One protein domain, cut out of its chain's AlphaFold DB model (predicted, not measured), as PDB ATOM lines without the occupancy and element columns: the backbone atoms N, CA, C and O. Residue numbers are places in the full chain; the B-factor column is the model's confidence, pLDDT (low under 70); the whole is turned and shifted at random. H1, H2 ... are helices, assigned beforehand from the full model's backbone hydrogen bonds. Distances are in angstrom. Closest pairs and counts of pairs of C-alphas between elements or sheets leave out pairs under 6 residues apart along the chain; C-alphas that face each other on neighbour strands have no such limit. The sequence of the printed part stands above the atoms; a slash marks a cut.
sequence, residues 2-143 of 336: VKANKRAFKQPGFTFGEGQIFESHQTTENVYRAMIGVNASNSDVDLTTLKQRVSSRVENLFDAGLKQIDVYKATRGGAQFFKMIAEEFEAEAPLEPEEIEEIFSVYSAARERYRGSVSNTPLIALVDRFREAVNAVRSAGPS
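Overview. This is residues 2 to 143 of the 336 residues of an uncharacterized protein of Monosporascus sp. mg162 (UniProt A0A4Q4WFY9). One long helix, H3, runs along the longest axis of the domain, with H1 and H2 packed on its first part and H5 on its last turns. H7 packs steeply beside the later part of H3 and reaches on beyond it, while H6 crosses H7 nearly at a right angle and meets H5 near its first residues. The printed part has 142 residues with seven named helices, H1 to H7 in order along the chain, and no named strand, and its class is all helix. It is compact, with a radius of gyration of the C-alphas of 15.0 A, and spans 52 by 35 by 25 A.

Along the chain. H1 is residues 2 to 9, beginning with C-alpha 2 at (-17.459, 87.672, -41.649). H2 is residues 25 to 36, 15.9 A long. H3, residues 47 to 67, is the longest helix at 30.0 A, from C-alpha 47 at (-8.710, 79.349, -44.669). H4 is residues 69 to 75 and H5 residues 79 to 88. H6 is residues 97 to 113, 24.5 A long. H7 is residues 122 to 139, 25.9 A long, ending with C-alpha 139 at (-23.145, 92.871, -79.036).

Arrangement. H3 is the hub, touching H1, H2, H5 and H7. Its residues 47 to 55 alone touch H1, at a steep tilt of 52 degrees; the closest C-alphas are those of Ala 8 and Lys 51, 4.3 A apart. H2 touches it with residues 35 to 36 alone, about perpendicular at 85 degrees, the closest C-alphas being Met 35 and Val 54 at 5.9 A. Residues 61 to 65 of H3 alone touch H5, the C-alphas of Gly 65 and Ile 85 being closest at 6.0 A. H7 touches H3 with residues 122 to 130 alone, the same way at a steep tilt of 39 degrees, with the C-alphas of Glu 59 and Leu 123 closest at 5.2 A. H6 touches H7 about perpendicular at 81 degrees, closest at the C-alphas of Ser 108 and Val 127, 6.2 A. H6 also touches H5, closest at the C-alphas of Phe 82 and Pro 97, 4.8 A. H4 touches H7 at a shallow tilt of 28 degrees, with the C-alphas of Lys 73 and Val 137 closest at 6.0 A. H1 and H7 are apart. In each of the seven helices every O i to N i+4 pair is within hydrogen-bond range.

Size, cuts and confidence. The C-alphas farthest apart are those of Asp 44 and Ser 143, 52.5 A. The printed part has no cut. The link from H1 to H2, residues 10 to 24, is long. The mean pLDDT of the printed part is 87.1; residues 2, 38 to 44, 141 and 143 are under 70.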
ATOM      1  N   VAL A   2     -17.310  87.151 -40.266       60.16
ATOM      2  CA  VAL A   2     -17.459  87.672 -41.649       60.16
ATOM      3  C   VAL A   2     -16.130  87.814 -42.414       60.16
ATOM      4  O   VAL A   2     -16.070  87.586 -43.617       60.16
ATOM      5  N   LYS A   3     -15.024  88.143 -41.726       70.75
ATOM      6  CA  LYS A   3     -13.709  88.351 -42.365       70.75
ATOM      7  C   LYS A   3     -13.109  87.080 -42.988       70.75
ATOM      8  O   LYS A   3     -12.499  87.191 -44.046       70.75
ATOM      9  N   ALA A   4     -13.254  85.909 -42.360       73.62
ATOM     10  CA  ALA A   4     -12.698  84.655 -42.885       73.62
ATOM     11  C   ALA A   4     -13.490  84.182 -44.110       73.62
ATOM     12  O   ALA A   4     -12.898  83.970 -45.165       73.62
ATOM     13  N   ASN A   5     -14.823  84.175 -44.013       81.12
ATOM     14  CA  ASN A   5     -15.723  83.849 -45.122       81.12
ATOM     15  C   ASN A   5     -15.486  84.785 -46.310       81.12
ATOM     16  O   ASN A   5     -15.230  84.334 -47.420       81.12
ATOM     17  N   LYS A   6     -15.407  86.098 -46.068       84.56
ATOM     18  CA  LYS A   6     -15.066  87.074 -47.111       84.56
ATOM     19  C   LYS A   6     -13.725  86.783 -47.785       84.56
ATOM     20  O   LYS A   6     -13.597  86.945 -48.993       84.56
ATOM     21  N   ARG A   7     -12.704  86.371 -47.024       86.19
ATOM     22  CA  ARG A   7     -11.399  85.986 -47.591       86.19
ATOM     23  C   ARG A   7     -11.468  84.668 -48.362       86.19
ATOM     24  O   ARG A   7     -10.680  84.519 -49.289       86.19
ATOM     25  N   ALA A   8     -12.384  83.764 -48.017       87.75
ATOM     26  CA  ALA A   8     -12.606  82.520 -48.748       87.75
ATOM     27  C   ALA A   8     -13.160  82.775 -50.158       87.75
ATOM     28  O   ALA A   8     -12.712  82.140 -51.100       87.75
ATOM     29  N   PHE A   9     -14.034  83.769 -50.337       90.31
ATOM     30  CA  PHE A   9     -14.529  84.171 -51.665       90.31
ATOM     31  C   PHE A   9     -13.483  84.883 -52.535       90.31
ATOM     32  O   PHE A   9     -13.605  84.910 -53.758       90.31
ATOM     33  N   LYS A  10     -12.416  85.428 -51.936       90.75
ATOM     34  CA  LYS A  10     -11.312  86.054 -52.678       90.75
ATOM     35  C   LYS A  10     -10.380  84.993 -53.275       90.75
ATOM     36  O   LYS A  10      -9.342  84.660 -52.687       90.75
ATOM     37  N   GLN A  11     -10.779  84.482 -54.438       90.81
ATOM     38  CA  GLN A  11     -10.055  83.467 -55.202       90.81
ATOM     39  C   GLN A  11      -8.909  84.059 -56.047       90.81
ATOM     40  O   GLN A  11      -8.988  85.217 -56.467       90.81
ATOM     41  N   PRO A  12      -7.834  83.290 -56.312       90.12
ATOM     42  CA  PRO A  12      -6.778  83.693 -57.243       90.12
ATOM     43  C   PRO A  12      -7.327  83.986 -58.649       90.12
ATOM     44  O   PRO A  12      -8.192  83.267 -59.132       90.12
ATOM     45  N   GLY A  13      -6.813  85.031 -59.308       91.75
ATOM     46  CA  GLY A  13      -7.273  85.457 -60.642       91.75
ATOM     47  C   GLY A  13      -8.458  86.432 -60.651       91.75
ATOM     48  O   GLY A  13      -8.906  86.830 -61.726       91.75
ATOM     49  N   PHE A  14      -8.935  86.851 -59.472       94.25
ATOM     50  CA  PHE A  14     -10.075  87.755 -59.307       94.25
ATOM     51  C   PHE A  14      -9.734  88.917 -58.364       94.25
ATOM     52  O   PHE A  14      -9.228  88.712 -57.258       94.25
ATOM     53  N   THR A  15     -10.060  90.145 -58.774       93.81
ATOM     54  CA  THR A  15      -9.901  91.355 -57.951       93.81
ATOM     55  C   THR A  15     -11.264  91.907 -57.537       93.81
ATOM     56  O   THR A  15     -11.925  92.649 -58.266       93.81
ATOM     57  N   PHE A  16     -11.684  91.566 -56.320       91.00
ATOM     58  CA  PHE A  16     -12.897  92.108 -55.702       91.00
ATOM     59  C   PHE A  16     -12.649  93.523 -55.166       91.00
ATOM     60  O   PHE A  16     -11.557  93.806 -54.671       91.00
ATOM     61  N   GLY A  17     -13.666  94.385 -55.242       81.94
ATOM     62  CA  GLY A  17     -13.595  95.762 -54.753       81.94
ATOM     63  C   GLY A  17     -13.403  95.863 -53.236       81.94
ATOM     64  O   GLY A  17     -13.460  94.871 -52.495       81.94
ATOM     65  N   GLU A  18     -13.156  97.085 -52.771       78.00
ATOM     66  CA  GLU A  18     -13.214  97.409 -51.347       78.00
ATOM     67  C   GLU A  18     -14.674  97.403 -50.865       78.00
ATOM     68  O   GLU A  18     -15.588  97.666 -51.637       78.00
ATOM     69  N   GLY A  19     -14.910  97.067 -49.594       81.75
ATOM     70  CA  GLY A  19     -16.277  96.924 -49.065       81.75
ATOM     71  C   GLY A  19     -16.853  95.509 -49.184       81.75
ATOM     72  O   GLY A  19     -16.101  94.530 -49.216       81.75
ATOM     73  N   GLN A  20     -18.176  95.374 -49.092       82.38
ATOM     74  CA  GLN A  20     -18.865  94.079 -49.173       82.38
ATOM     75  C   GLN A  20     -18.711  93.475 -50.580       82.38
ATOM     76  O   GLN A  20     -18.490  94.196 -51.547       82.38
ATOM     77  N   ILE A  21     -18.705  92.140 -50.667       87.38
ATOM     78  CA  ILE A  21     -18.601  91.447 -51.965       87.38
ATOM     79  C   ILE A  21     -19.948  91.499 -52.692       87.38
ATOM     80  O   ILE A  21     -19.958  91.654 -53.908       87.38
ATOM     81  N   PHE A  22     -21.027  91.390 -51.918       91.19
ATOM     82  CA  PHE A  22     -22.409  91.408 -52.370       91.19
ATOM     83  C   PHE A  22     -23.095  92.710 -51.926       91.19
ATOM     84  O   PHE A  22     -22.632  93.358 -50.983       91.19
ATOM     85  N   GLU A  23     -24.167  93.089 -52.612       87.56
ATOM     86  CA  GLU A  23     -24.904  94.346 -52.497       87.56
ATOM     87  C   GLU A  23     -25.571  94.508 -51.134       87.56
ATOM     88  O   GLU A  23     -25.570  95.603 -50.566       87.56
ATOM     89  N   SER A  24     -26.118  93.418 -50.591       89.19
ATOM     90  CA  SER A  24     -26.831  93.432 -49.318       89.19
ATOM     91  C   SER A  24     -26.207  92.502 -48.277       89.19
ATOM     92  O   SER A  24     -25.574  91.479 -48.578       89.19
ATOM     93  N   HIS A  25     -26.429  92.840 -47.005       86.88
ATOM     94  CA  HIS A  25     -26.059  91.969 -45.893       86.88
ATOM     95  C   HIS A  25     -26.807  90.632 -45.963       86.88
ATOM     96  O   HIS A  25     -26.211  89.587 -45.716       86.88
ATOM     97  N   GLN A  26     -28.089  90.659 -46.338       88.25
ATOM     98  CA  GLN A  26     -28.913  89.458 -46.437       88.25
ATOM     99  C   GLN A  26     -28.385  88.507 -47.517       88.25
ATOM    100  O   GLN A  26     -28.146  87.336 -47.224       88.25
ATOM    101  N   THR A  27     -28.099  89.021 -48.720       89.62
ATOM    102  CA  THR A  27     -27.504  88.228 -49.805       89.62
ATOM    103  C   THR A  27     -26.156  87.660 -49.374       89.62
ATOM    104  O   THR A  27     -25.878  86.480 -49.569       89.62
ATOM    105  N   THR A  28     -25.323  88.470 -48.707       90.00
ATOM    106  CA  THR A  28     -24.029  88.008 -48.189       90.00
ATOM    107  C   THR A  28     -24.189  86.805 -47.257       90.00
ATOM    108  O   THR A  28     -23.450  85.829 -47.381       90.00
ATOM    109  N   GLU A  29     -25.137  86.855 -46.320       88.56
ATOM    110  CA  GLU A  29     -25.380  85.748 -45.395       88.56
ATOM    111  C   GLU A  29     -25.919  84.504 -46.096       88.56
ATOM    112  O   GLU A  29     -25.424  83.405 -45.833       88.56
ATOM    113  N   ASN A  30     -26.884  84.668 -47.001       89.94
ATOM    114  CA  ASN A  30     -27.484  83.564 -47.746       89.94
ATOM    115  C   ASN A  30     -26.440  82.861 -48.620       89.94
ATOM    116  O   ASN A  30     -26.253  81.647 -48.511       89.94
ATOM    117  N   VAL A  31     -25.645  83.626 -49.373       91.75
ATOM    118  CA  VAL A  31     -24.555  83.097 -50.203       91.75
ATOM    119  C   VAL A  31     -23.480  82.417 -49.357       91.75
ATOM    120  O   VAL A  31     -22.975  81.354 -49.726       91.75
ATOM    121  N   TYR A  32     -23.138  82.966 -48.188       90.38
ATOM    122  CA  TYR A  32     -22.190  82.309 -47.286       90.38
ATOM    123  C   TYR A  32     -22.744  80.986 -46.760       90.38
ATOM    124  O   TYR A  32     -22.026  79.987 -46.778       90.38
ATOM    125  N   ARG A  33     -24.012  80.939 -46.343       88.62
ATOM    126  CA  ARG A  33     -24.650  79.693 -45.898       88.62
ATOM    127  C   ARG A  33     -24.677  78.654 -47.015       88.62
ATOM    128  O   ARG A  33     -24.302  77.516 -46.759       88.62
ATOM    129  N   ALA A  34     -25.026  79.053 -48.235       89.50
ATOM    130  CA  ALA A  34     -25.137  78.160 -49.382       89.50
ATOM    131  C   ALA A  34     -23.792  77.602 -49.876       89.50
ATOM    132  O   ALA A  34     -23.713  76.439 -50.272       89.50
ATOM    133  N   MET A  35     -22.730  78.416 -49.845       90.06
ATOM    134  CA  MET A  35     -21.420  78.047 -50.402       90.06
ATOM    135  C   MET A  35     -20.448  77.461 -49.371       90.06
ATOM    136  O   MET A  35     -19.580  76.650 -49.696       90.06
ATOM    137  N   ILE A  36     -20.543  77.890 -48.113       86.88
ATOM    138  CA  ILE A  36     -19.604  77.486 -47.058       86.88
ATOM    139  C   ILE A  36     -20.251  76.472 -46.102       86.88
ATOM    140  O   ILE A  36     -19.568  75.542 -45.651       86.88
ATOM    141  N   GLY A  37     -21.557  76.612 -45.855       79.25
ATOM    142  CA  GLY A  37     -22.335  75.827 -44.898       79.25
ATOM    143  C   GLY A  37     -22.513  76.541 -43.554       79.25
ATOM    144  O   GLY A  37     -21.669  77.334 -43.132       79.25
ATOM    145  N   VAL A  38     -23.606  76.232 -42.848       67.50
ATOM    146  CA  VAL A  38     -24.012  76.895 -41.588       67.50
ATOM    147  C   VAL A  38     -22.973  76.717 -40.463       67.50
ATOM    148  O   VAL A  38     -22.729  77.641 -39.686       67.50
ATOM    149  N   ASN A  39     -22.286  75.568 -40.425       57.53
ATOM    150  CA  ASN A  39     -21.403  75.170 -39.318       57.53
ATOM    151  C   ASN A  39     -19.907  75.411 -39.553       57.53
ATOM    152  O   ASN A  39     -19.122  75.324 -38.612       57.53
ATOM    153  N   ALA A  40     -19.492  75.752 -40.775       54.75
ATOM    154  CA  ALA A  40     -18.080  76.020 -41.070       54.75
ATOM    155  C   ALA A  40     -17.556  77.293 -40.372       54.75
ATOM    156  O   ALA A  40     -16.351  77.498 -40.262       54.75
ATOM    157  N   SER A  41     -18.471  78.113 -39.848       53.38
ATOM    158  CA  SER A  41     -18.219  79.288 -39.009       53.38
ATOM    159  C   SER A  41     -17.717  78.958 -37.595       53.38
ATOM    160  O   SER A  41     -17.133  79.834 -36.959       53.38
ATOM    161  N   ASN A  42     -17.976  77.735 -37.105       55.44
ATOM    162  CA  ASN A  42     -17.754  77.307 -35.713       55.44
ATOM    163  C   ASN A  42     -16.606  76.297 -35.557       55.44
ATOM    164  O   ASN A  42     -16.310  75.861 -34.448       55.44
ATOM    165  N   SER A  43     -15.988  75.896 -36.664       54.91
ATOM    166  CA  SER A  43     -14.934  74.885 -36.712       54.91
ATOM    167  C   SER A  43     -13.573  75.523 -36.989       54.91
ATOM    168  O   SER A  43     -13.511  76.464 -37.780       54.91
ATOM    169  N   ASP A  44     -12.494  74.952 -36.440       61.06
ATOM    170  CA  ASP A  44     -11.070  75.223 -36.748       61.06
ATOM    171  C   ASP A  44     -10.679  74.897 -38.214       61.06
ATOM    172  O   ASP A  44      -9.568  74.469 -38.518       61.06
ATOM    173  N   VAL A  45     -11.600  75.060 -39.165       70.88
ATOM    174  CA  VAL A  45     -11.342  74.825 -40.584       70.88
ATOM    175  C   VAL A  45     -10.445  75.944 -41.091       70.88
ATOM    176  O   VAL A  45     -10.796  77.127 -41.043       70.88
ATOM    177  N   ASP A  46      -9.276  75.561 -41.595       82.88
ATOM    178  CA  ASP A  46      -8.313  76.511 -42.120       82.88
ATOM    179  C   ASP A  46      -8.857  77.286 -43.341       82.88
ATOM    180  O   ASP A  46      -9.764  76.869 -44.074       82.88
ATOM    181  N   LEU A  47      -8.290  78.472 -43.573       85.56
ATOM    182  CA  LEU A  47      -8.710  79.349 -44.669       85.56
ATOM    183  C   LEU A  47      -8.504  78.702 -46.048       85.56
ATOM    184  O   LEU A  47      -9.229  79.027 -46.987       85.56
ATOM    185  N   THR A  48      -7.514  77.824 -46.191       86.50
ATOM    186  CA  THR A  48      -7.202  77.123 -47.442       86.50
ATOM    187  C   THR A  48      -8.318  76.164 -47.847       86.50
ATOM    188  O   THR A  48      -8.768  76.198 -48.990       86.50
ATOM    189  N   THR A  49      -8.851  75.411 -46.895       86.81
ATOM    190  CA  THR A  49      -9.968  74.483 -47.058       86.81
ATOM    191  C   THR A  49     -11.251  75.244 -47.370       86.81
ATOM    192  O   THR A  49     -11.994  74.866 -48.277       86.81
ATOM    193  N   LEU A  50     -11.497  76.368 -46.681       87.44
ATOM    194  CA  LEU A  50     -12.630  77.244 -46.997       87.44
ATOM    195  C   LEU A  50     -12.533  77.801 -48.421       87.44
ATOM    196  O   LEU A  50     -13.523  77.794 -49.151       87.44
ATOM    197  N   LYS A  51     -11.346  78.256 -48.838       90.56
ATOM    198  CA  LYS A  51     -11.110  78.735 -50.205       90.56
ATOM    199  C   LYS A  51     -11.357  77.650 -51.238       90.56
ATOM    200  O   LYS A  51     -12.046  77.923 -52.215       90.56
ATOM    201  N   GLN A  52     -10.839  76.445 -51.022       90.06
ATOM    202  CA  GLN A  52     -11.042  75.330 -51.943       90.06
ATOM    203  C   GLN A  52     -12.526  74.976 -52.061       90.06
ATOM    204  O   GLN A  52     -13.039  74.881 -53.169       90.06
ATOM    205  N   ARG A  53     -13.242  74.885 -50.931       89.56
ATOM    206  CA  ARG A  53     -14.687  74.621 -50.916       89.56
ATOM    207  C   ARG A  53     -15.470  75.670 -51.705       89.56
ATOM    208  O   ARG A  53     -16.308  75.308 -52.526       89.56
ATOM    209  N   VAL A  54     -15.191  76.954 -51.471       91.81
ATOM    210  CA  VAL A  54     -15.837  78.041 -52.221       91.81
ATOM    211  C   VAL A  54     -15.475  77.963 -53.705       91.81
ATOM    212  O   VAL A  54     -16.370  78.094 -54.528       91.81
ATOM    213  N   SER A  55     -14.208  77.706 -54.057       92.62
ATOM    214  CA  SER A  55     -13.784  77.571 -55.460       92.62
ATOM    215  C   SER A  55     -14.573  76.472 -56.158       92.62
ATOM    216  O   SER A  55     -15.246  76.756 -57.138       92.62
ATOM    217  N   SER A  56     -14.592  75.259 -55.601       92.44
ATOM    218  CA  SER A  56     -15.291  74.120 -56.204       92.44
ATOM    219  C   SER A  56     -16.794  74.355 -56.345       92.44
ATOM    220  O   SER A  56     -17.387  73.965 -57.345       92.44
ATOM    221  N   ARG A  57     -17.442  75.023 -55.383       93.12
ATOM    222  CA  ARG A  57     -18.877  75.324 -55.509       93.12
ATOM    223  C   ARG A  57     -19.181  76.408 -56.525       93.12
ATOM    224  O   ARG A  57     -20.158  76.279 -57.253       93.12
ATOM    225  N   VAL A  58     -18.367  77.457 -56.585       95.00
ATOM    226  CA  VAL A  58     -18.533  78.494 -57.608       95.00
ATOM    227  C   VAL A  58     -18.221  77.914 -58.990       95.00
ATOM    228  O   VAL A  58     -18.945  78.202 -59.934       95.00
ATOM    229  N   GLU A  59     -17.222  77.037 -59.110       95.25
ATOM    230  CA  GLU A  59     -16.958  76.266 -60.332       95.25
ATOM    231  C   GLU A  59     -18.189  75.458 -60.753       95.25
ATOM    232  O   GLU A  59     -18.658  75.623 -61.876       95.25
ATOM    233  N   ASN A  60     -18.774  74.671 -59.846       93.62
ATOM    234  CA  ASN A  60     -19.990  73.900 -60.128       93.62
ATOM    235  C   ASN A  60     -21.175  74.793 -60.526       93.62
ATOM    236  O   ASN A  60     -21.956  74.428 -61.402       93.62
ATOM    237  N   LEU A  61     -21.309  75.967 -59.904       95.31
ATOM    238  CA  LEU A  61     -22.356  76.929 -60.236       95.31
ATOM    239  C   LEU A  61     -22.182  77.486 -61.659       95.31
ATOM    240  O   LEU A  61     -23.138  77.514 -62.434       95.31
ATOM    241  N   PHE A  62     -20.967  77.904 -62.024       95.62
ATOM    242  CA  PHE A  62     -20.673  78.392 -63.374       95.62
ATOM    243  C   PHE A  62     -20.770  77.281 -64.425       95.62
ATOM    244  O   PHE A  62     -21.246  77.540 -65.529       95.62
ATOM    245  N   ASP A  63     -20.372  76.052 -64.097       93.25
ATOM    246  CA  ASP A  63     -20.550  74.887 -64.967       93.25
ATOM    247  C   ASP A  63     -22.038  74.610 -65.239       93.25
ATOM    248  O   ASP A  63     -22.435  74.469 -66.398       93.25
ATOM    249  N   ALA A  64     -22.886  74.640 -64.201       90.56
ATOM    250  CA  ALA A  64     -24.339  74.531 -64.352       90.56
ATOM    251  C   ALA A  64     -24.906  75.643 -65.255       90.56
ATOM    252  O   ALA A  64     -25.687  75.367 -66.165       90.56
ATOM    253  N   GLY A  65     -24.455  76.889 -65.079       91.75
ATOM    254  CA  GLY A  65     -24.860  77.996 -65.950       91.75
ATOM    255  C   GLY A  65     -24.401  77.837 -67.401       91.75
ATOM    256  O   GLY A  65     -25.166  78.102 -68.327       91.75
ATOM    257  N   LEU A  66     -23.176  77.358 -67.634       91.38
ATOM    258  CA  LEU A  66     -22.650  77.139 -68.984       91.38
ATOM    259  C   LEU A  66     -23.331  75.973 -69.710       91.38
ATOM    260  O   LEU A  66     -23.493  76.036 -70.929       91.38
ATOM    261  N   LYS A  67     -23.786  74.944 -68.986       86.62
ATOM    262  CA  LYS A  67     -24.629  73.872 -69.545       86.62
ATOM    263  C   LYS A  67     -25.978  74.378 -70.061       86.62
ATOM    264  O   LYS A  67     -26.574  73.720 -70.910       86.62
ATOM    265  N   GLN A  68     -26.426  75.537 -69.576       86.12
ATOM    266  CA  GLN A  68     -27.682  76.187 -69.952       86.12
ATOM    267  C   GLN A  68     -27.459  77.516 -70.696       86.12
ATOM    268  O   GLN A  68     -28.342  78.372 -70.761       86.12
ATOM    269  N   ILE A  69     -26.276  77.712 -71.292       87.81
ATOM    270  CA  ILE A  69     -25.892  78.997 -71.894       87.81
ATOM    271  C   ILE A  69     -26.781  79.414 -73.070       87.81
ATOM    272  O   ILE A  69     -26.922  80.602 -73.355       87.81
ATOM    273  N   ASP A  70     -27.408  78.463 -73.757       83.88
ATOM    274  CA  ASP A  70     -28.321  78.778 -74.855       83.88
ATOM    275  C   ASP A  70     -29.650  79.347 -74.338       83.88
ATOM    276  O   ASP A  70     -30.210  80.243 -74.971       83.88
ATOM    277  N   VAL A  71     -30.078  78.959 -73.129       85.62
ATOM    278  CA  VAL A  71     -31.180  79.625 -72.418       85.62
ATOM    279  C   VAL A  71     -30.797  81.065 -72.096       85.62
ATOM    280  O   VAL A  71     -31.582  81.966 -72.377       85.62
ATOM    281  N   TYR A  72     -29.583  81.307 -71.588       88.31
ATOM    282  CA  TYR A  72     -29.090  82.669 -71.339       88.31
ATOM    283  C   TYR A  72     -29.124  83.535 -72.603       88.31
ATOM    284  O   TYR A  72     -29.584  84.675 -72.565       88.31
ATOM    285  N   LYS A  73     -28.657  83.001 -73.741       86.19
ATOM    286  CA  LYS A  73     -28.665  83.724 -75.022       86.19
ATOM    287  C   LYS A  73     -30.085  84.025 -75.494       86.19
ATOM    288  O   LYS A  73     -30.357  85.161 -75.875       86.19
ATOM    289  N   ALA A  74     -30.982  83.041 -75.433       82.62
ATOM    290  CA  ALA A  74     -32.371  83.194 -75.854       82.62
ATOM    291  C   ALA A  74     -33.118  84.217 -74.981       82.62
ATOM    292  O   ALA A  74     -33.781  85.114 -75.493       82.62
ATOM    293  N   THR A  75     -32.967  84.145 -73.656       84.00
ATOM    294  CA  THR A  75     -33.616  85.081 -72.723       84.00
ATOM    295  C   THR A  75     -32.878  86.409 -72.581       84.00
ATOM    296  O   THR A  75     -33.352  87.289 -71.866       84.00
ATOM    297  N   ARG A  76     -31.713  86.552 -73.225       84.25
ATOM    298  CA  ARG A  76     -30.788  87.686 -73.089       84.25
ATOM    299  C   ARG A  76     -30.402  87.984 -71.634       84.25
ATOM    300  O   ARG A  76     -30.308  89.145 -71.243       84.25
ATOM    301  N   GLY A  77     -30.191  86.934 -70.847       79.81
ATOM    302  CA  GLY A  77     -29.892  87.026 -69.418       79.81
ATOM    303  C   GLY A  77     -31.107  87.266 -68.523       79.81
ATOM    304  O   GLY A  77     -30.951  87.749 -67.411       79.81
ATOM    305  N   GLY A  78     -32.312  86.943 -68.991       82.69
ATOM    306  CA  GLY A  78     -33.526  87.067 -68.186       82.69
ATOM    307  C   GLY A  78     -33.565  86.110 -66.986       82.69
ATOM    308  O   GLY A  78     -32.970  85.031 -67.015       82.69
ATOM    309  N   ALA A  79     -34.367  86.463 -65.973       86.25
ATOM    310  CA  ALA A  79     -34.495  85.756 -64.688       86.25
ATOM    311  C   ALA A  79     -34.754  84.238 -64.793       86.25
ATOM    312  O   ALA A  79     -34.368  83.468 -63.916       86.25
ATOM    313  N   GLN A  80     -35.367  83.776 -65.889       84.06
ATOM    314  CA  GLN A  80     -35.630  82.352 -66.122       84.06
ATOM    315  C   GLN A  80     -34.352  81.506 -66.226       84.06
ATOM    316  O   GLN A  80     -34.356  80.344 -65.828       84.06
ATOM    317  N   PHE A  81     -33.252  82.085 -66.718       89.88
ATOM    318  CA  PHE A  81     -31.955  81.408 -66.739       89.88
ATOM    319  C   PHE A  81     -31.458  81.123 -65.315       89.88
ATOM    320  O   PHE A  81     -31.110  79.990 -64.991       89.88
ATOM    321  N   PHE A  82     -31.489  82.127 -64.438       92.56
ATOM    322  CA  PHE A  82     -31.038  81.973 -63.055       92.56
ATOM    323  C   PHE A  82     -31.971  81.087 -62.232       92.56
ATOM    324  O   PHE A  82     -31.495  80.312 -61.404       92.56
ATOM    325  N   LYS A  83     -33.279  81.103 -62.521       89.12
ATOM    326  CA  LYS A  83     -34.228  80.145 -61.943       89.12
ATOM    327  C   LYS A  83     -33.866  78.699 -62.291       89.12
ATOM    328  O   LYS A  83     -33.830  77.852 -61.403       89.12
ATOM    329  N   MET A  84     -33.534  78.420 -63.552       87.19
ATOM    330  CA  MET A  84     -33.091  77.085 -63.968       87.19
ATOM    331  C   MET A  84     -31.816  76.655 -63.235       87.19
ATOM    332  O   MET A  84     -31.733  75.532 -62.742       87.19
ATOM    333  N   ILE A  85     -30.848  77.565 -63.086       91.50
ATOM    334  CA  ILE A  85     -29.636  77.285 -62.309       91.50
ATOM    335  C   ILE A  85     -29.981  77.001 -60.844       91.50
ATOM    336  O   ILE A  85     -29.444  76.049 -60.287       91.50
ATOM    337  N   ALA A  86     -30.888  77.758 -60.219       90.00
ATOM    338  CA  ALA A  86     -31.315  77.507 -58.839       90.00
ATOM    339  C   ALA A  86     -31.908  76.097 -58.676       90.00
ATOM    340  O   ALA A  86     -31.598  75.377 -57.720       90.00
ATOM    341  N   GLU A  87     -32.711  75.654 -59.645       87.06
ATOM    342  CA  GLU A  87     -33.290  74.312 -59.659       87.06
ATOM    343  C   GLU A  87     -32.224  73.215 -59.822       87.06
ATOM    344  O   GLU A  87     -32.364  72.141 -59.228       87.06
ATOM    345  N   GLU A  88     -31.148  73.455 -60.573       86.38
ATOM    346  CA  GLU A  88     -30.091  72.470 -60.855       86.38
ATOM    347  C   GLU A  88     -28.958  72.464 -59.815       86.38
ATOM    348  O   GLU A  88     -28.505  71.395 -59.418       86.38
ATOM    349  N   PHE A  89     -28.559  73.620 -59.287       88.94
ATOM    350  CA  PHE A  89     -27.378  73.774 -58.434       88.94
ATOM    351  C   PHE A  89     -27.550  73.191 -57.023       88.94
ATOM    352  O   PHE A  89     -28.434  73.590 -56.262       88.94
ATOM    353  N   GLU A  90     -26.685  72.260 -56.635       85.88
ATOM    354  CA  GLU A  90     -26.705  71.631 -55.310       85.88
ATOM    355  C   GLU A  90     -25.940  72.478 -54.279       85.88
ATOM    356  O   GLU A  90     -24.710  72.441 -54.170       85.88
ATOM    357  N   ALA A  91     -26.693  73.273 -53.520       85.25
ATOM    358  CA  ALA A  91     -26.189  74.159 -52.478       85.25
ATOM    359  C   ALA A  91     -26.416  73.582 -51.068       85.25
ATOM    360  O   ALA A  91     -27.253  72.709 -50.867       85.25
ATOM    361  N   GLU A  92     -25.699  74.104 -50.067       86.12
ATOM    362  CA  GLU A  92     -25.934  73.749 -48.649       86.12
ATOM    363  C   GLU A  92     -27.177  74.424 -48.053       86.12
ATOM    364  O   GLU A  92     -27.672  74.038 -46.996       86.12
ATOM    365  N   ALA A  93     -27.651  75.480 -48.704       87.19
ATOM    366  CA  ALA A  93     -28.785  76.290 -48.296       87.19
ATOM    367  C   ALA A  93     -29.473  76.824 -49.560       87.19
ATOM    368  O   ALA A  93     -28.806  76.932 -50.597       87.19
ATOM    369  N   PRO A  94     -30.774  77.154 -49.503       87.38
ATOM    370  CA  PRO A  94     -31.474  77.701 -50.656       87.38
ATOM    371  C   PRO A  94     -30.807  78.998 -51.129       87.38
ATOM    372  O   PRO A  94     -30.408  79.826 -50.310       87.38
ATOM    373  N   LEU A  95     -30.699  79.138 -52.450       91.00
ATOM    374  CA  LEU A  95     -30.302  80.364 -53.130       91.00
ATOM    375  C   LEU A  95     -31.424  80.791 -54.061       91.00
ATOM    376  O   LEU A  95     -31.927  79.972 -54.836       91.00
ATOM    377  N   GLU A  96     -31.778  82.064 -53.993       91.00
ATOM    378  CA  GLU A  96     -32.741  82.661 -54.908       91.00
ATOM    379  C   GLU A  96     -32.078  83.048 -56.243       91.00
ATOM    380  O   GLU A  96     -30.860  83.265 -56.297       91.00
ATOM    381  N   PRO A  97     -32.850  83.129 -57.344       91.75
ATOM    382  CA  PRO A  97     -32.317  83.460 -58.665       91.75
ATOM    383  C   PRO A  97     -31.505  84.761 -58.692       91.75
ATOM    384  O   PRO A  97     -30.458  84.808 -59.333       91.75
ATOM    385  N   GLU A  98     -31.943  85.788 -57.964       93.31
ATOM    386  CA  GLU A  98     -31.279  87.092 -57.891       93.31
ATOM    387  C   GLU A  98     -29.914  86.989 -57.194       93.31
ATOM    388  O   GLU A  98     -28.947  87.631 -57.597       93.31
ATOM    389  N   GLU A  99     -29.797  86.125 -56.183       94.62
ATOM    390  CA  GLU A  99     -28.537  85.880 -55.473       94.62
ATOM    391  C   GLU A  99     -27.544  85.129 -56.367       94.62
ATOM    392  O   GLU A  99     -26.340  85.396 -56.341       94.62
ATOM    393  N   ILE A 100     -28.041  84.203 -57.194       95.25
ATOM    394  CA  ILE A 100     -27.232  83.517 -58.205       95.25
ATOM    395  C   ILE A 100     -26.754  84.517 -59.257       95.25
ATOM    396  O   ILE A 100     -25.559  84.558 -59.549       95.25
ATOM    397  N   GLU A 101     -27.653  85.340 -59.799       95.75
ATOM    398  CA  GLU A 101     -27.304  86.405 -60.744       95.75
ATOM    399  C   GLU A 101     -26.193  87.301 -60.190       95.75
ATOM    400  O   GLU A 101     -25.195  87.571 -60.871       95.75
ATOM    401  N   GLU A 102     -26.314  87.685 -58.922       95.12
ATOM    402  CA  GLU A 102     -25.329  88.510 -58.247       95.12
ATOM    403  C   GLU A 102     -23.959  87.820 -58.153       95.12
ATOM    404  O   GLU A 102     -22.935  88.437 -58.457       95.12
ATOM    405  N   ILE A 103     -23.905  86.520 -57.828       95.56
ATOM    406  CA  ILE A 103     -22.647  85.751 -57.831       95.56
ATOM    407  C   ILE A 103     -21.992  85.784 -59.218       95.56
ATOM    408  O   ILE A 103     -20.791  86.064 -59.323       95.56
ATOM    409  N   PHE A 104     -22.759  85.535 -60.286       96.12
ATOM    410  CA  PHE A 104     -22.240  85.567 -61.659       96.12
ATOM    411  C   PHE A 104     -21.697  86.954 -62.026       96.12
ATOM    412  O   PHE A 104     -20.597  87.067 -62.585       96.12
ATOM    413  N   SER A 105     -22.436  88.009 -61.676       94.69
ATOM    414  CA  SER A 105     -22.057  89.405 -61.911       94.69
ATOM    415  C   SER A 105     -20.769  89.776 -61.170       94.69
ATOM    416  O   SER A 105     -19.805  90.264 -61.772       94.69
ATOM    417  N   VAL A 106     -20.700  89.461 -59.876       95.31
ATOM    418  CA  VAL A 106     -19.571  89.791 -59.004       95.31
ATOM    419  C   VAL A 106     -18.286  89.099 -59.462       95.31
ATOM    420  O   VAL A 106     -17.246  89.759 -59.555       95.31
ATOM    421  N   TYR A 107     -18.330  87.804 -59.792       96.50
ATOM    422  CA  TYR A 107     -17.151  87.083 -60.293       96.50
ATOM    423  C   TYR A 107     -16.720  87.573 -61.677       96.50
ATOM    424  O   TYR A 107     -15.523  87.763 -61.910       96.50
ATOM    425  N   SER A 108     -17.671  87.862 -62.568       95.38
ATOM    426  CA  SER A 108     -17.376  88.420 -63.893       95.38
ATOM    427  C   SER A 108     -16.696  89.789 -63.792       95.38
ATOM    428  O   SER A 108     -15.688  90.042 -64.455       95.38
ATOM    429  N   ALA A 109     -17.197  90.663 -62.916       94.56
ATOM    430  CA  ALA A 109     -16.615  91.977 -62.676       94.56
ATOM    431  C   ALA A 109     -15.250  91.886 -61.977       94.56
ATOM    432  O   ALA A 109     -14.318  92.610 -62.330       94.56
ATOM    433  N   ALA A 110     -15.097  90.990 -60.999       95.12
ATOM    434  CA  ALA A 110     -13.823  90.782 -60.316       95.12
ATOM    435  C   ALA A 110     -12.747  90.239 -61.267       95.12
ATOM    436  O   ALA A 110     -11.581  90.631 -61.164       95.12
ATOM    437  N   ARG A 111     -13.136  89.380 -62.214       95.25
ATOM    438  CA  ARG A 111     -12.258  88.879 -63.272       95.25
ATOM    439  C   ARG A 111     -11.812  89.998 -64.208       95.25
ATOM    440  O   ARG A 111     -10.623  90.116 -64.480       95.25
ATOM    441  N   GLU A 112     -12.736  90.860 -64.625       93.06
ATOM    442  CA  GLU A 112     -12.441  92.010 -65.491       93.06
ATOM    443  C   GLU A 112     -11.496  93.029 -64.836       93.06
ATOM    444  O   GLU A 112     -10.669  93.645 -65.507       93.06
ATOM    445  N   ARG A 113     -11.566  93.199 -63.512       93.12
ATOM    446  CA  ARG A 113     -10.663  94.087 -62.757       93.12
ATOM    447  C   ARG A 113      -9.280  93.492 -62.511       93.12
ATOM    448  O   ARG A 113      -8.377  94.216 -62.094       93.12
ATOM    449  N   TYR A 114      -9.100  92.189 -62.702       93.12
ATOM    450  CA  TYR A 114      -7.828  91.542 -62.418       93.12
ATOM    451  C   TYR A 114      -6.745  92.020 -63.402       93.12
ATOM    452  O   TYR A 114      -6.966  92.114 -64.608       93.12
ATOM    453  N   ARG A 115      -5.571  92.383 -62.872       89.44
ATOM    454  CA  ARG A 115      -4.413  92.897 -63.638       89.44
ATOM    455  C   ARG A 115      -3.127  92.102 -63.392       89.44
ATOM    456  O   ARG A 115      -2.077  92.471 -63.898       89.44
ATOM    457  N   GLY A 116      -3.194  91.056 -62.570       86.50
ATOM    458  CA  GLY A 116      -2.032  90.235 -62.239       86.50
ATOM    459  C   GLY A 116      -1.763  89.136 -63.267       86.50
ATOM    460  O   GLY A 116      -2.466  89.005 -64.267       86.50
ATOM    461  N   SER A 117      -0.761  88.312 -62.968       82.12
ATOM    462  CA  SER A 117      -0.467  87.070 -63.683       82.12
ATOM    463  C   SER A 117      -0.674  85.899 -62.725       82.12
ATOM    464  O   SER A 117       0.008  85.801 -61.706       82.12
ATOM    465  N   VAL A 118      -1.650  85.046 -63.024       84.00
ATOM    466  CA  VAL A 118      -1.946  83.797 -62.308       84.00
ATOM    467  C   VAL A 118      -2.182  82.723 -63.363       84.00
ATOM    468  O   VAL A 118      -2.730  83.010 -64.429       84.00
ATOM    469  N   SER A 119      -1.737  81.498 -63.079       83.25
ATOM    470  CA  SER A 119      -1.996  80.342 -63.934       83.25
ATOM    471  C   SER A 119      -3.496  80.158 -64.152       83.25
ATOM    472  O   SER A 119      -4.301  80.368 -63.245       83.25
ATOM    473  N   ASN A 120      -3.878  79.767 -65.367       85.81
ATOM    474  CA  ASN A 120      -5.281  79.548 -65.690       85.81
ATOM    475  C   ASN A 120      -5.854  78.429 -64.803       85.81
ATOM    476  O   ASN A 120      -5.349  77.306 -64.823       85.81
ATOM    477  N   THR A 121      -6.877  78.746 -64.012       90.56
ATOM    478  CA  THR A 121      -7.586  77.788 -63.152       90.56
ATOM    479  C   THR A 121      -8.910  77.381 -63.806       90.56
ATOM    480  O   THR A 121      -9.418  78.127 -64.650       90.56
ATOM    481  N   PRO A 122      -9.515  76.239 -63.423       93.62
ATOM    482  CA  PRO A 122     -10.834  75.848 -63.925       93.62
ATOM    483  C   PRO A 122     -11.886  76.948 -63.738       93.62
ATOM    484  O   PRO A 122     -12.592  77.290 -64.683       93.62
ATOM    485  N   LEU A 123     -11.916  77.583 -62.559       94.69
ATOM    486  CA  LEU A 123     -12.817  78.700 -62.281       94.69
ATOM    487  C   LEU A 123     -12.600  79.888 -63.227       94.69
ATOM    488  O   LEU A 123     -13.570  80.455 -63.725       94.69
ATOM    489  N   ILE A 124     -11.345  80.266 -63.496       95.31
ATOM    490  CA  ILE A 124     -11.030  81.355 -64.434       95.31
ATOM    491  C   ILE A 124     -11.573  81.027 -65.828       95.31
ATOM    492  O   ILE A 124     -12.260  81.860 -66.416       95.31
ATOM    493  N   ALA A 125     -11.334  79.810 -66.323       95.12
ATOM    494  CA  ALA A 125     -11.805  79.384 -67.637       95.12
ATOM    495  C   ALA A 125     -13.340  79.391 -67.747       95.12
ATOM    496  O   ALA A 125     -13.883  79.835 -68.758       95.12
ATOM    497  N   LEU A 126     -14.050  78.934 -66.711       96.81
ATOM    498  CA  LEU A 126     -15.516  78.947 -66.678       96.81
ATOM    499  C   LEU A 126     -16.073  80.380 -66.667       96.81
ATOM    500  O   LEU A 126     -16.978  80.697 -67.440       96.81
ATOM    501  N   VAL A 127     -15.506  81.265 -65.840       96.81
ATOM    502  CA  VAL A 127     -15.929  82.672 -65.780       96.81
ATOM    503  C   VAL A 127     -15.646  83.383 -67.104       96.81
ATOM    504  O   VAL A 127     -16.514  84.097 -67.600       96.81
ATOM    505  N   ASP A 128     -14.477  83.175 -67.714       95.81
ATOM    506  CA  ASP A 128     -14.137  83.804 -68.996       95.81
ATOM    507  C   ASP A 128     -15.078  83.331 -70.125       95.81
ATOM    508  O   ASP A 128     -15.618  84.171 -70.846       95.81
ATOM    509  N   ARG A 129     -15.413  82.033 -70.197       95.75
ATOM    510  CA  ARG A 129     -16.421  81.514 -71.148       95.75
ATOM    511  C   ARG A 129     -17.810  82.108 -70.933       95.75
ATOM    512  O   ARG A 129     -18.511  82.416 -71.895       95.75
ATOM    513  N   PHE A 130     -18.235  82.269 -69.680       95.75
ATOM    514  CA  PHE A 130     -19.521  82.908 -69.399       95.75
ATOM    515  C   PHE A 130     -19.510  84.371 -69.857       95.75
ATOM    516  O   PHE A 130     -20.432  84.818 -70.533       95.75
ATOM    517  N   ARG A 131     -18.431  85.108 -69.574       94.94
ATOM    518  CA  ARG A 131     -18.266  86.505 -70.003       94.94
ATOM    519  C   ARG A 131     -18.291  86.668 -71.519       94.94
ATOM    520  O   ARG A 131     -18.876  87.634 -72.005       94.94
ATOM    521  N   GLU A 132     -17.698  85.740 -72.267       94.12
ATOM    522  CA  GLU A 132     -17.802  85.712 -73.730       94.12
ATOM    523  C   GLU A 132     -19.262  85.641 -74.187       94.12
ATOM    524  O   GLU A 132     -19.674  86.417 -75.050       94.12
ATOM    525  N   ALA A 133     -20.076  84.785 -73.562       91.06
ATOM    526  CA  ALA A 133     -21.501  84.693 -73.866       91.06
ATOM    527  C   ALA A 133     -22.264  85.979 -73.503       91.06
ATOM    528  O   ALA A 133     -23.070  86.453 -74.305       91.06
ATOM    529  N   VAL A 134     -21.975  86.587 -72.344       92.25
ATOM    530  CA  VAL A 134     -22.548  87.888 -71.946       92.25
ATOM    531  C   VAL A 134     -22.226  88.965 -72.984       92.25
ATOM    532  O   VAL A 134     -23.108  89.712 -73.412       92.25
ATOM    533  N   ASN A 135     -20.968  89.040 -73.417       91.50
ATOM    534  CA  ASN A 135     -20.527  90.010 -74.413       91.50
ATOM    535  C   ASN A 135     -21.182  89.754 -75.774       91.50
ATOM    536  O   ASN A 135     -21.646  90.702 -76.400       91.50
ATOM    537  N   ALA A 136     -21.302  88.494 -76.201       89.06
ATOM    538  CA  ALA A 136     -21.982  88.137 -77.443       89.06
ATOM    539  C   ALA A 136     -23.454  88.586 -77.442       89.06
ATOM    540  O   ALA A 136     -23.904  89.219 -78.396       89.06
ATOM    541  N   VAL A 137     -24.188  88.339 -76.350       88.88
ATOM    542  CA  VAL A 137     -25.585  88.788 -76.187       88.88
ATOM    543  C   VAL A 137     -25.690  90.315 -76.195       88.88
ATOM    544  O   VAL A 137     -26.609  90.873 -76.797       88.88
ATOM    545  N   ARG A 138     -24.742  91.007 -75.553       88.75
ATOM    546  CA  ARG A 138     -24.691  92.475 -75.534       88.75
ATOM    547  C   ARG A 138     -24.422  93.055 -76.924       88.75
ATOM    548  O   ARG A 138     -25.045  94.044 -77.297       88.75
ATOM    549  N   SER A 139     -23.523  92.437 -77.687       87.44
ATOM    550  CA  SER A 139     -23.145  92.871 -79.036       87.44
ATOM    551  C   SER A 139     -24.196  92.555 -80.102       87.44
ATOM    552  O   SER A 139     -24.225  93.234 -81.123       87.44
ATOM    553  N   ALA A 140     -25.076  91.573 -79.882       81.50
ATOM    554  CA  ALA A 140     -26.032  91.084 -80.882       81.50
ATOM    555  C   ALA A 140     -27.166  92.066 -81.271       81.50
ATOM    556  O   ALA A 140     -27.998  91.720 -82.107       81.50
ATOM    557  N   GLY A 141     -27.225  93.282 -80.705       69.50
ATOM    558  CA  GLY A 141     -28.313  94.247 -80.949       69.50
ATOM    559  C   GLY A 141     -29.681  93.738 -80.457       69.50
ATOM    560  O   GLY A 141     -29.767  92.604 -79.989       69.50
ATOM    561  N   PRO A 142     -30.756  94.544 -80.455       70.25
ATOM    562  CA  PRO A 142     -32.095  94.073 -80.093       70.25
ATOM    563  C   PRO A 142     -32.624  93.097 -81.156       70.25
ATOM    564  O   PRO A 142     -32.700  93.431 -82.335       70.25
ATOM    565  N   SER A 143     -32.969  91.878 -80.742       64.19
ATOM    566  CA  SER A 143     -33.502  90.835 -81.629       64.19
ATOM    567  C   SER A 143     -35.028  90.874 -81.622       64.19
ATOM    568  O   SER A 143     -35.633  90.980 -80.558       64.19
TER     569      SER A 143